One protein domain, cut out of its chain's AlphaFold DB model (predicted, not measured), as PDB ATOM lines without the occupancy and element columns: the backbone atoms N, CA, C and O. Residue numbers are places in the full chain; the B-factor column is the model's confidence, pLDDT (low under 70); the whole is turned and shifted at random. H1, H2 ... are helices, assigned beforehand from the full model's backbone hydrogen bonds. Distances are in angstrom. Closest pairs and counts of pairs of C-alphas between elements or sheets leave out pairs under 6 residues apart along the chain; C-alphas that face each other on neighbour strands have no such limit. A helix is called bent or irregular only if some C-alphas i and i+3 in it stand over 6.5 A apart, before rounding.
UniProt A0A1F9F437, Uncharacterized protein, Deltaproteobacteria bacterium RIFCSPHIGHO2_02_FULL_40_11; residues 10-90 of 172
ATOM      1  N   ALA A  10      34.853 -46.346  17.181       53.19
ATOM      2  CA  ALA A  10      35.788 -45.560  16.396       53.19
ATOM      3  C   ALA A  10      37.199 -45.898  16.892       53.19
ATOM      4  O   ALA A  10      37.523 -45.651  18.054       53.19
ATOM      5  N   GLU A  11      38.006 -46.530  16.040       70.31
ATOM      6  CA  GLU A  11      39.419 -46.768  16.329       70.31
ATOM      7  C   GLU A  11      40.072 -45.423  16.679       70.31
ATOM      8  O   GLU A  11      39.749 -44.405  16.064       70.31
ATOM      9  N   SER A  12      40.926 -45.372  17.701       83.00
ATOM     10  CA  SER A  12      41.643 -44.140  18.037       83.00
ATOM     11  C   SER A  12      42.845 -43.957  17.111       83.00
ATOM     12  O   SER A  12      43.434 -44.934  16.648       83.00
ATOM     13  N   LEU A  13      43.269 -42.706  16.897       78.25
ATOM     14  CA  LEU A  13      44.487 -42.390  16.138       78.25
ATOM     15  C   LEU A  13      45.703 -43.173  16.667       78.25
ATOM     16  O   LEU A  13      46.450 -43.749  15.880       78.25
ATOM     17  N   SER A  14      45.850 -43.257  17.991       77.94
ATOM     18  CA  SER A  14      46.942 -43.983  18.649       77.94
ATOM     19  C   SER A  14      46.905 -45.494  18.396       77.94
ATOM     20  O   SER A  14      47.935 -46.090  18.092       77.94
ATOM     21  N   SER A  15      45.725 -46.119  18.477       80.12
ATOM     22  CA  SER A  15      45.546 -47.551  18.190       80.12
ATOM     23  C   SER A  15      45.858 -47.864  16.726       80.12
ATOM     24  O   SER A  15      46.522 -48.855  16.409       80.12
ATOM     25  N   TYR A  16      45.430 -46.982  15.824       84.38
ATOM     26  CA  TYR A  16      45.690 -47.134  14.402       84.38
ATOM     27  C   TYR A  16      47.179 -46.955  14.075       84.38
ATOM     28  O   TYR A  16      47.745 -47.763  13.342       84.38
ATOM     29  N   GLN A  17      47.854 -45.961  14.666       76.75
ATOM     30  CA  GLN A  17      49.305 -45.770  14.529       76.75
ATOM     31  C   GLN A  17      50.086 -47.023  14.938       76.75
ATOM     32  O   GLN A  17      50.884 -47.512  14.143       76.75
ATOM     33  N   GLN A  18      49.789 -47.609  16.103       80.06
ATOM     34  CA  GLN A  18      50.441 -48.839  16.579       80.06
ATOM     35  C   GLN A  18      50.234 -50.026  15.623       80.06
ATOM     36  O   GLN A  18      51.151 -50.814  15.356       80.06
ATOM     37  N   THR A  19      49.031 -50.141  15.056       85.06
ATOM     38  CA  THR A  19      48.725 -51.163  14.049       85.06
ATOM     39  C   THR A  19      49.573 -50.964  12.790       85.06
ATOM     40  O   THR A  19      50.182 -51.910  12.287       85.06
ATOM     41  N   ILE A  20      49.674 -49.727  12.298       82.25
ATOM     42  CA  ILE A  20      50.463 -49.391  11.106       82.25
ATOM     43  C   ILE A  20      51.977 -49.522  11.363       82.25
ATOM     44  O   ILE A  20      52.694 -49.987  10.475       82.25
ATOM     45  N   GLU A  21      52.472 -49.209  12.564       74.00
ATOM     46  CA  GLU A  21      53.867 -49.442  12.976       74.00
ATOM     47  C   GLU A  21      54.226 -50.928  12.925       74.00
ATOM     48  O   GLU A  21      55.269 -51.306  12.388       74.00
ATOM     49  N   THR A  22      53.327 -51.792  13.398       77.38
ATOM     50  CA  THR A  22      53.514 -53.249  13.338       77.38
ATOM     51  C   THR A  22      53.619 -53.744  11.891       77.38
ATOM     52  O   THR A  22      54.473 -54.578  11.573       77.38
ATOM     53  N   VAL A  23      52.787 -53.208  10.989       79.69
ATOM     54  CA  VAL A  23      52.867 -53.506   9.549       79.69
ATOM     55  C   VAL A  23      54.188 -53.000   8.966       79.69
ATOM     56  O   VAL A  23      54.855 -53.735   8.240       79.69
ATOM     57  N   PHE A  24      54.611 -51.783   9.319       74.56
ATOM     58  CA  PHE A  24      55.869 -51.210   8.843       74.56
ATOM     59  C   PHE A  24      57.073 -52.062   9.244       74.56
ATOM     60  O   PHE A  24      57.880 -52.401   8.383       74.56
ATOM     61  N   LEU A  25      57.180 -52.455  10.516       67.44
ATOM     62  CA  LEU A  25      58.286 -53.281  11.005       67.44
ATOM     63  C   LEU A  25      58.353 -54.625  10.270       67.44
ATOM     64  O   LEU A  25      59.437 -55.064   9.877       67.44
ATOM     65  N   ARG A  26      57.198 -55.248  10.007       78.31
ATOM     66  CA  ARG A  26      57.113 -56.493   9.230       78.31
ATOM     67  C   ARG A  26      57.570 -56.302   7.781       78.31
ATOM     68  O   ARG A  26      58.320 -57.124   7.260       78.31
ATOM     69  N   GLU A  27      57.135 -55.225   7.128       69.44
ATOM     70  CA  GLU A  27      57.494 -54.927   5.737       69.44
ATOM     71  C   GLU A  27      58.946 -54.465   5.581       69.44
ATOM     72  O   GLU A  27      59.573 -54.744   4.560       69.44
ATOM     73  N   ALA A  28      59.496 -53.770   6.575       60.81
ATOM     74  CA  ALA A  28      60.882 -53.319   6.590       60.81
ATOM     75  C   ALA A  28      61.859 -54.481   6.830       60.81
ATOM     76  O   ALA A  28      62.962 -54.481   6.283       60.81
ATOM     77  N   ALA A  29      61.443 -55.500   7.589       58.09
ATOM     78  CA  ALA A  29      62.234 -56.707   7.826       58.09
ATOM     79  C   ALA A  29      62.398 -57.591   6.572       58.09
ATOM     80  O   ALA A  29      63.293 -58.436   6.526       58.09
ATOM     81  N   ASN A  30      61.568 -57.400   5.537       65.50
ATOM     82  CA  ASN A  30      61.607 -58.184   4.306       65.50
ATOM     83  C   ASN A  30      62.020 -57.328   3.091       65.50
ATOM     84  O   ASN A  30      61.359 -56.374   2.685       65.50
ATOM     85  N   LYS A  31      63.123 -57.721   2.440       57.00
ATOM     86  CA  LYS A  31      63.694 -57.002   1.285       57.00
ATOM     87  C   LYS A  31      62.737 -56.916   0.086       57.00
ATOM     88  O   LYS A  31      62.795 -55.948  -0.667       57.00
ATOM     89  N   ASN A  32      61.834 -57.885  -0.073       69.81
ATOM     90  CA  ASN A  32      60.864 -57.915  -1.174       69.81
ATOM     91  C   ASN A  32      59.697 -56.938  -0.969       69.81
ATOM     92  O   ASN A  32      58.999 -56.598  -1.922       69.81
ATOM     93  N   THR A  33      59.505 -56.455   0.259       64.38
ATOM     94  CA  THR A  33      58.406 -55.561   0.644       64.38
ATOM     95  C   THR A  33      58.876 -54.130   0.899       64.38
ATOM     96  O   THR A  33      58.084 -53.289   1.316       64.38
ATOM     97  N   PHE A  34      60.126 -53.792   0.552       62.12
ATOM     98  CA  PHE A  34      60.703 -52.453   0.740       62.12
ATOM     99  C   PHE A  34      59.808 -51.329   0.195       62.12
ATOM    100  O   PHE A  34      59.571 -50.324   0.861       62.12
ATOM    101  N   LYS A  35      59.245 -51.504  -1.008       63.34
ATOM    102  CA  LYS A  35      58.350 -50.499  -1.604       63.34
ATOM    103  C   LYS A  35      57.046 -50.333  -0.823       63.34
ATOM    104  O   LYS A  35      56.508 -49.234  -0.824       63.34
ATOM    105  N   GLN A  36      56.532 -51.388  -0.191       73.88
ATOM    106  CA  GLN A  36      55.357 -51.294   0.681       73.88
ATOM    107  C   GLN A  36      55.724 -50.613   1.999       73.88
ATOM    108  O   GLN A  36      55.019 -49.687   2.391       73.88
ATOM    109  N   ALA A  37      56.879 -50.962   2.581       61.53
ATOM    110  CA  ALA A  37      57.402 -50.331   3.790       61.53
ATOM    111  C   ALA A  37      57.549 -48.811   3.622       61.53
ATOM    112  O   ALA A  37      57.138 -48.056   4.496       61.53
ATOM    113  N   VAL A  38      58.041 -48.341   2.467       69.50
ATOM    114  CA  VAL A  38      58.112 -46.900   2.150       69.50
ATOM    115  C   VAL A  38      56.726 -46.243   2.174       69.50
ATOM    116  O   VAL A  38      56.583 -45.141   2.693       69.50
ATOM    117  N   GLN A  39      55.689 -46.902   1.645       73.00
ATOM    118  CA  GLN A  39      54.328 -46.345   1.675       73.00
ATOM    119  C   GLN A  39      53.719 -46.363   3.074       73.00
ATOM    120  O   GLN A  39      53.035 -45.421   3.461       73.00
ATOM    121  N   THR A  40      53.993 -47.411   3.846       73.06
ATOM    122  CA  THR A  40      53.571 -47.505   5.243       73.06
ATOM    123  C   THR A  40      54.261 -46.434   6.096       73.06
ATOM    124  O   THR A  40      53.596 -45.783   6.892       73.06
ATOM    125  N   ALA A  41      55.544 -46.142   5.852       66.31
ATOM    126  CA  ALA A  41      56.252 -45.033   6.495       66.31
ATOM    127  C   ALA A  41      55.655 -43.662   6.135       66.31
ATOM    128  O   ALA A  41      55.513 -42.807   7.004       66.31
ATOM    129  N   ARG A  42      55.245 -43.451   4.872       68.44
ATOM    130  CA  ARG A  42      54.525 -42.226   4.478       68.44
ATOM    131  C   ARG A  42      53.214 -42.080   5.246       68.44
ATOM    132  O   ARG A  42      52.923 -40.988   5.717       68.44
ATOM    133  N   LEU A  43      52.445 -43.162   5.391       77.25
ATOM    134  CA  LEU A  43      51.219 -43.155   6.190       77.25
ATOM    135  C   LEU A  43      51.505 -42.801   7.656       77.25
ATOM    136  O   LEU A  43      50.821 -41.938   8.194       77.25
ATOM    137  N   LEU A  44      52.527 -43.399   8.278       72.44
ATOM    138  CA  LEU A  44      52.935 -43.054   9.647       72.44
ATOM    139  C   LEU A  44      53.280 -41.570   9.782       72.44
ATOM    140  O   LEU A  44      52.757 -40.912  10.675       72.44
ATOM    141  N   GLY A  45      54.050 -41.022   8.839       65.19
ATOM    142  CA  GLY A  45      54.350 -39.590   8.805       65.19
ATOM    143  C   GLY A  45      53.100 -38.715   8.653       65.19
ATOM    144  O   GLY A  45      53.026 -37.648   9.244       65.19
ATOM    145  N   PHE A  46      52.077 -39.159   7.914       66.44
ATOM    146  CA  PHE A  46      50.796 -38.443   7.869       66.44
ATOM    147  C   PHE A  46      50.033 -38.511   9.193       66.44
ATOM    148  O   PHE A  46      49.398 -37.527   9.563       66.44
ATOM    149  N   LEU A  47      50.067 -39.650   9.884       69.69
ATOM    150  CA  LEU A  47      49.357 -39.853  11.146       69.69
ATOM    151  C   LEU A  47      50.012 -39.099  12.311       69.69
ATOM    152  O   LEU A  47      49.291 -38.603  13.168       69.69
ATOM    153  N   GLU A  48      51.345 -38.996  12.347       68.44
ATOM    154  CA  GLU A  48      52.108 -38.326  13.419       68.44
ATOM    155  C   GLU A  48      51.681 -36.864  13.632       68.44
ATOM    156  O   GLU A  48      51.558 -36.409  14.766       68.44
ATOM    157  N   TYR A  49      51.382 -36.150  12.545       62.78
ATOM    158  CA  TYR A  49      50.979 -34.738  12.579       62.78
ATOM    159  C   TYR A  49      49.461 -34.536  12.421       62.78
ATOM    160  O   TYR A  49      48.987 -33.404  12.270       62.78
ATOM    161  N   MET A  50      48.677 -35.619  12.427       67.31
ATOM    162  CA  MET A  50      47.225 -35.562  12.281       67.31
ATOM    163  C   MET A  50      46.562 -35.269  13.624       67.31
ATOM    164  O   MET A  50      46.837 -35.934  14.619       67.31
ATOM    165  N   SER A  51      45.637 -34.307  13.662       68.50
ATOM    166  CA  SER A  51      44.807 -34.133  14.858       68.50
ATOM    167  C   SER A  51      43.828 -35.308  15.021       68.50
ATOM    168  O   SER A  51      43.340 -35.844  14.016       68.50
ATOM    169  N   PRO A  52      43.461 -35.676  16.264       66.81
ATOM    170  CA  PRO A  52      42.403 -36.655  16.518       66.81
ATOM    171  C   PRO A  52      41.082 -36.325  15.801       66.81
ATOM    172  O   PRO A  52      40.396 -37.227  15.321       66.81
ATOM    173  N   ASP A  53      40.764 -35.037  15.642       68.50
ATOM    174  CA  ASP A  53      39.541 -34.570  14.980       68.50
ATOM    175  C   ASP A  53      39.551 -34.823  13.463       68.50
ATOM    176  O   ASP A  53      38.528 -35.165  12.859       68.50
ATOM    177  N   SER A  54      40.714 -34.697  12.818       71.56
ATOM    178  CA  SER A  54      40.870 -35.017  11.393       71.56
ATOM    179  C   SER A  54      41.026 -36.513  11.127       71.56
ATOM    180  O   SER A  54      40.699 -36.974  10.026       71.56
ATOM    181  N   PHE A  55      41.447 -37.287  12.130       81.38
ATOM    182  CA  PHE A  55      41.654 -38.724  12.002       81.38
ATOM    183  C   PHE A  55      40.387 -39.474  11.590       81.38
ATOM    184  O   PHE A  55      40.444 -40.288  10.673       81.38
ATOM    185  N   GLY A  56      39.227 -39.167  12.176       81.62
ATOM    186  CA  GLY A  56      37.991 -39.899  11.874       81.62
ATOM    187  C   GLY A  56      37.621 -39.891  10.383       81.62
ATOM    188  O   GLY A  56      37.269 -40.927   9.816       81.62
ATOM    189  N   ARG A  57      37.764 -38.741   9.710       81.44
ATOM    190  CA  ARG A  57      37.467 -38.600   8.268       81.44
ATOM    191  C   ARG A  57      38.524 -39.263   7.395       81.44
ATOM    192  O   ARG A  57      38.189 -39.892   6.390       81.44
ATOM    193  N   PHE A  58      39.789 -39.133   7.781       85.06
ATOM    194  CA  PHE A  58      40.889 -39.812   7.114       85.06
ATOM    195  C   PHE A  58      40.746 -41.334   7.196       85.06
ATOM    196  O   PHE A  58      40.784 -42.009   6.167       85.06
ATOM    197  N   HIS A  59      40.505 -41.860   8.397       87.31
ATOM    198  CA  HIS A  59      40.346 -43.284   8.646       87.31
ATOM    199  C   HIS A  59      39.137 -43.838   7.888       87.31
ATOM    200  O   HIS A  59      39.276 -44.768   7.101       87.31
ATOM    201  N   ALA A  60      37.977 -43.182   7.972       86.50
ATOM    202  CA  ALA A  60      36.795 -43.585   7.208       86.50
ATOM    203  C   ALA A  60      37.023 -43.594   5.682       86.50
ATOM    204  O   ALA A  60      36.383 -44.362   4.960       86.50
ATOM    205  N   CYS A  61      37.914 -42.745   5.163       87.75
ATOM    206  CA  CYS A  61      38.315 -42.786   3.762       87.75
ATOM    207  C   CYS A  61      39.231 -43.979   3.473       87.75
ATOM    208  O   CYS A  61      38.969 -44.733   2.533       87.75
ATOM    209  N   ILE A  62      40.282 -44.166   4.276       88.19
ATOM    210  CA  ILE A  62      41.307 -45.178   4.010       88.19
ATOM    211  C   ILE A  62      40.758 -46.598   4.175       88.19
ATOM    212  O   ILE A  62      41.103 -47.465   3.377       88.19
ATOM    213  N   SER A  63      39.821 -46.822   5.104       87.88
ATOM    214  CA  SER A  63      39.177 -48.125   5.326       87.88
ATOM    215  C   SER A  63      38.314 -48.600   4.147       87.88
ATOM    216  O   SER A  63      37.940 -49.769   4.098       87.88
ATOM    217  N   LYS A  64      37.991 -47.727   3.177       88.19
ATOM    218  CA  LYS A  64      37.313 -48.124   1.924       88.19
ATOM    219  C   LYS A  64      38.238 -48.897   0.990       88.19
ATOM    220  O   LYS A  64      37.780 -49.648   0.129       88.19
ATOM    221  N   TYR A  65      39.540 -48.689   1.138       82.25
ATOM    222  CA  TYR A  65      40.556 -49.454   0.447       82.25
ATOM    223  C   TYR A  65      40.818 -50.698   1.296       82.25
ATOM    224  O   TYR A  65      40.910 -50.598   2.515       82.25
ATOM    225  N   LYS A  66      40.873 -51.875   0.650       77.00
ATOM    226  CA  LYS A  66      41.148 -53.184   1.282       77.00
ATOM    227  C   LYS A  66      42.199 -53.067   2.396       77.00
ATOM    228  O   LYS A  66      43.074 -52.213   2.300       77.00
ATOM    229  N   ASN A  67      42.166 -53.975   3.378       84.06
ATOM    230  CA  ASN A  67      43.078 -53.971   4.530       84.06
ATOM    231  C   ASN A  67      44.514 -53.566   4.135       84.06
ATOM    232  O   ASN A  67      45.098 -54.189   3.240       84.06
ATOM    233  N   TRP A  68      45.052 -52.529   4.791       87.19
ATOM    234  CA  TRP A  68      46.330 -51.891   4.456       87.19
ATOM    235  C   TRP A  68      47.476 -52.898   4.324       87.19
ATOM    236  O   TRP A  68      48.290 -52.785   3.411       87.19
ATOM    237  N   ASP A  69      47.493 -53.924   5.175       87.50
ATOM    238  CA  ASP A  69      48.490 -55.009   5.181       87.50
ATOM    239  C   ASP A  69      48.501 -55.819   3.865       87.50
ATOM    240  O   ASP A  69      49.528 -56.310   3.409       87.50
ATOM    241  N   THR A  70      47.355 -55.910   3.187       87.31
ATOM    242  CA  THR A  70      47.194 -56.691   1.947       87.31
ATOM    243  C   THR A  70      47.438 -55.879   0.673       87.31
ATOM    244  O   THR A  70      47.453 -56.432  -0.431       87.31
ATOM    245  N   LEU A  71      47.604 -54.559   0.789       88.69
ATOM    246  CA  LEU A  71      47.763 -53.685  -0.367       88.69
ATOM    247  C   LEU A  71      49.173 -53.781  -0.956       88.69
ATOM    248  O   LEU A  71      50.192 -53.743  -0.262       88.69
ATOM    249  N   THR A  72      49.237 -53.801  -2.287       89.44
ATOM    250  CA  THR A  72      50.494 -53.574  -3.010       89.44
ATOM    251  C   THR A  72      50.990 -52.150  -2.762       89.44
ATOM    252  O   THR A  72      50.206 -51.261  -2.432       89.44
ATOM    253  N   ALA A  73      52.278 -51.881  -2.999       71.19
ATOM    254  CA  ALA A  73      52.829 -50.528  -2.852       71.19
ATOM    255  C   ALA A  73      52.049 -49.479  -3.675       71.19
ATOM    256  O   ALA A  73      51.780 -48.382  -3.196       71.19
ATOM    257  N   LYS A  74      51.612 -49.838  -4.890       81.12
ATOM    258  CA  LYS A  74      50.766 -48.963  -5.717       81.12
ATOM    259  C   LYS A  74      49.389 -48.748  -5.084       81.12
ATOM    260  O   LYS A  74      48.912 -47.622  -5.058       81.12
ATOM    261  N   GLY A  75      48.782 -49.804  -4.539       83.69
ATOM    262  CA  GLY A  75      47.508 -49.713  -3.821       83.69
ATOM    263  C   GLY A  75      47.577 -48.801  -2.595       83.69
ATOM    264  O   GLY A  75      46.699 -47.961  -2.420       83.69
ATOM    265  N   LYS A  76      48.651 -48.905  -1.801       83.00
ATOM    266  CA  LYS A  76      48.903 -48.038  -0.637       83.00
ATOM    267  C   LYS A  76      49.064 -46.572  -1.035       83.00
ATOM    268  O   LYS A  76      48.417 -45.709  -0.451       83.00
ATOM    269  N   GLN A  77      49.862 -46.297  -2.072       76.75
ATOM    270  CA  GLN A  77      50.023 -44.941  -2.607       76.75
ATOM    271  C   GLN A  77      48.682 -44.364  -3.082       76.75
ATOM    272  O   GLN A  77      48.341 -43.242  -2.724       76.75
ATOM    273  N   SER A  78      47.896 -45.131  -3.848       81.56
ATOM    274  CA  SER A  78      46.592 -44.672  -4.346       81.56
ATOM    275  C   SER A  78      45.591 -44.393  -3.224       81.56
ATOM    276  O   SER A  78      44.873 -43.398  -3.294       81.56
ATOM    277  N   ALA A  79      45.555 -45.233  -2.186       83.12
ATOM    278  CA  ALA A  79      44.719 -44.999  -1.013       83.12
ATOM    279  C   ALA A  79      45.135 -43.713  -0.278       83.12
ATOM    280  O   ALA A  79      44.292 -42.882   0.059       83.12
ATOM    281  N   LEU A  80      46.443 -43.503  -0.096       78.19
ATOM    282  CA  LEU A  80      46.970 -42.314   0.568       78.19
ATOM    283  C   LEU A  80      46.692 -41.036  -0.232       78.19
ATOM    284  O   LEU A  80      46.248 -40.040   0.335       78.19
ATOM    285  N   ASP A  81      46.884 -41.059  -1.551       77.19
ATOM    286  CA  ASP A  81      46.599 -39.911  -2.419       77.19
ATOM    287  C   ASP A  81      45.122 -39.521  -2.421       77.19
ATOM    288  O   ASP A  81      44.813 -38.328  -2.413       77.19
ATOM    289  N   ALA A  82      44.223 -40.507  -2.385       82.12
ATOM    290  CA  ALA A  82      42.787 -40.270  -2.328       82.12
ATOM    291  C   ALA A  82      42.333 -39.710  -0.970       82.12
ATOM    292  O   ALA A  82      41.406 -38.900  -0.914       82.12
ATOM    293  N   CYS A  83      42.989 -40.112   0.123       81.00
ATOM    294  CA  CYS A  83      42.522 -39.816   1.477       81.00
ATOM    295  C   CYS A  83      43.295 -38.711   2.205       81.00
ATOM    296  O   CYS A  83      42.749 -38.131   3.143       81.00
ATOM    297  N   LYS A  84      44.504 -38.328   1.768       71.88
ATOM    298  CA  LYS A  84      45.337 -37.301   2.438       71.88
ATOM    299  C   LYS A  84      44.639 -35.955   2.640       71.88
ATOM    300  O   LYS A  84      44.935 -35.244   3.594       71.88
ATOM    301  N   ALA A  85      43.701 -35.591   1.764       73.06
ATOM    302  CA  ALA A  85      42.925 -34.360   1.903       73.06
ATOM    303  C   ALA A  85      41.976 -34.390   3.117       73.06
ATOM    304  O   ALA A  85      41.747 -33.353   3.730       73.06
ATOM    305  N   GLN A  86      41.477 -35.572   3.493       70.44
ATOM    306  CA  GLN A  86      40.557 -35.759   4.622       70.44
ATOM    307  C   GLN A  86      41.256 -35.636   5.982       70.44
ATOM    308  O   GLN A  86      40.606 -35.336   6.979       70.44
ATOM    309  N   GLY A  87      42.576 -35.854   6.009       62.16
ATOM    310  CA  GLY A  87      43.413 -35.741   7.204       62.16
ATOM    311  C   GLY A  87      43.959 -34.337   7.467       62.16
ATOM    312  O   GLY A  87      44.626 -34.134   8.476       62.16
ATOM    313  N   ARG A  88      43.698 -33.354   6.591       65.81
ATOM    314  CA  ARG A  88      44.150 -31.972   6.817       65.81
ATOM    315  C   ARG A  88      43.349 -31.347   7.962       65.81
ATOM    316  O   ARG A  88      42.124 -31.462   8.000       65.81
ATOM    317  N   ASN A  89      44.041 -30.726   8.917       54.22
ATOM    318  CA  ASN A  89      43.421 -30.043  10.054       54.22
ATOM    319  C   ASN A  89      42.493 -28.926   9.545       54.22
ATOM    320  O   ASN A  89      42.900 -28.097   8.736       54.22
ATOM    321  N   LEU A  90      41.231 -28.930   9.993       42.00
ATOM    322  CA  LEU A  90      40.244 -27.890   9.657       42.00
ATOM    323  C   LEU A  90      40.565 -26.534  10.311       42.00
ATOM    324  O   LEU A  90      40.013 -25.517   9.903       42.00
TER     325      LEU A  90
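Overview. This is residues 10 to 90 of the 172 residues of an uncharacterized protein of Deltaproteobacteria bacterium RIFCSPHIGHO2_02_FULL_40_11 (UniProt A0A1F9F437). H1 and H2 form a helical hairpin, and the shorter H4 packs along the other side of H2, so that H2 lies between H1 and H4; H3 sits slantwise near one end, by the first residues of H1 and the last of H4. The printed part has 81 residues with four named helices, in the order H1, H2, H3, H4, and no named strand; the class is all helix. It is compact, with a radius of gyration of the C-alphas of 11.9 A, and elongated, spanning 38 by 21 by 19 A.

Along the chain. Find C-alpha 13 at (44.487, -42.390, 16.138); from there H1 runs 21.9 A through residues 13 to 28. H2, residues 31 to 48, begins at (63.694, -57.002, 1.285) and measures 25.1 A. It is irregular, with C-alphas 32 and 35 7.8 A apart, and has a kink of 33 degrees near residue 38. H3 is residues 52 to 62, 15.2 A. H4, residues 73 to 83, measures 15.5 A and ends at (42.522, -39.816, 1.477).

Arrangement. Look first at the hairpin: H1 and H2 touch, closest at the C-alphas of Glu 27 and Ala 37, 5.0 A, with a shallow tilt of 20 degrees, opposite ways. H2 touches H4 with residues 35 to 43 alone, closest at the C-alphas of Gln 36 and Ala 73, 4.4 A; they run the same way at a shallow tilt of 16 degrees. H3 touches H4 at a steep tilt of 52 degrees, opposite ways, closest at the C-alphas of Cys 61 and Cys 83, 5.6 A. H1 and H3 are close but not clearly touching, and H1 and H4 are apart. Each O i to N i+4 pair is within hydrogen-bond range in H1 and H4; H2 has 12 of 14 and H3 5 of 7.

Size, cuts and confidence. The C-alphas of Lys 31 and Leu 90 are the two farthest apart, 38.3 A. The printed part has no cut; the links H1 to H2 and H2 to H3 are tight, and H3 to H4 is short. Mean pLDDT of the printed part is 74.6; look for values under 70 at, for instance, residues 27 to 35, 45 to 53 and 87 to 90.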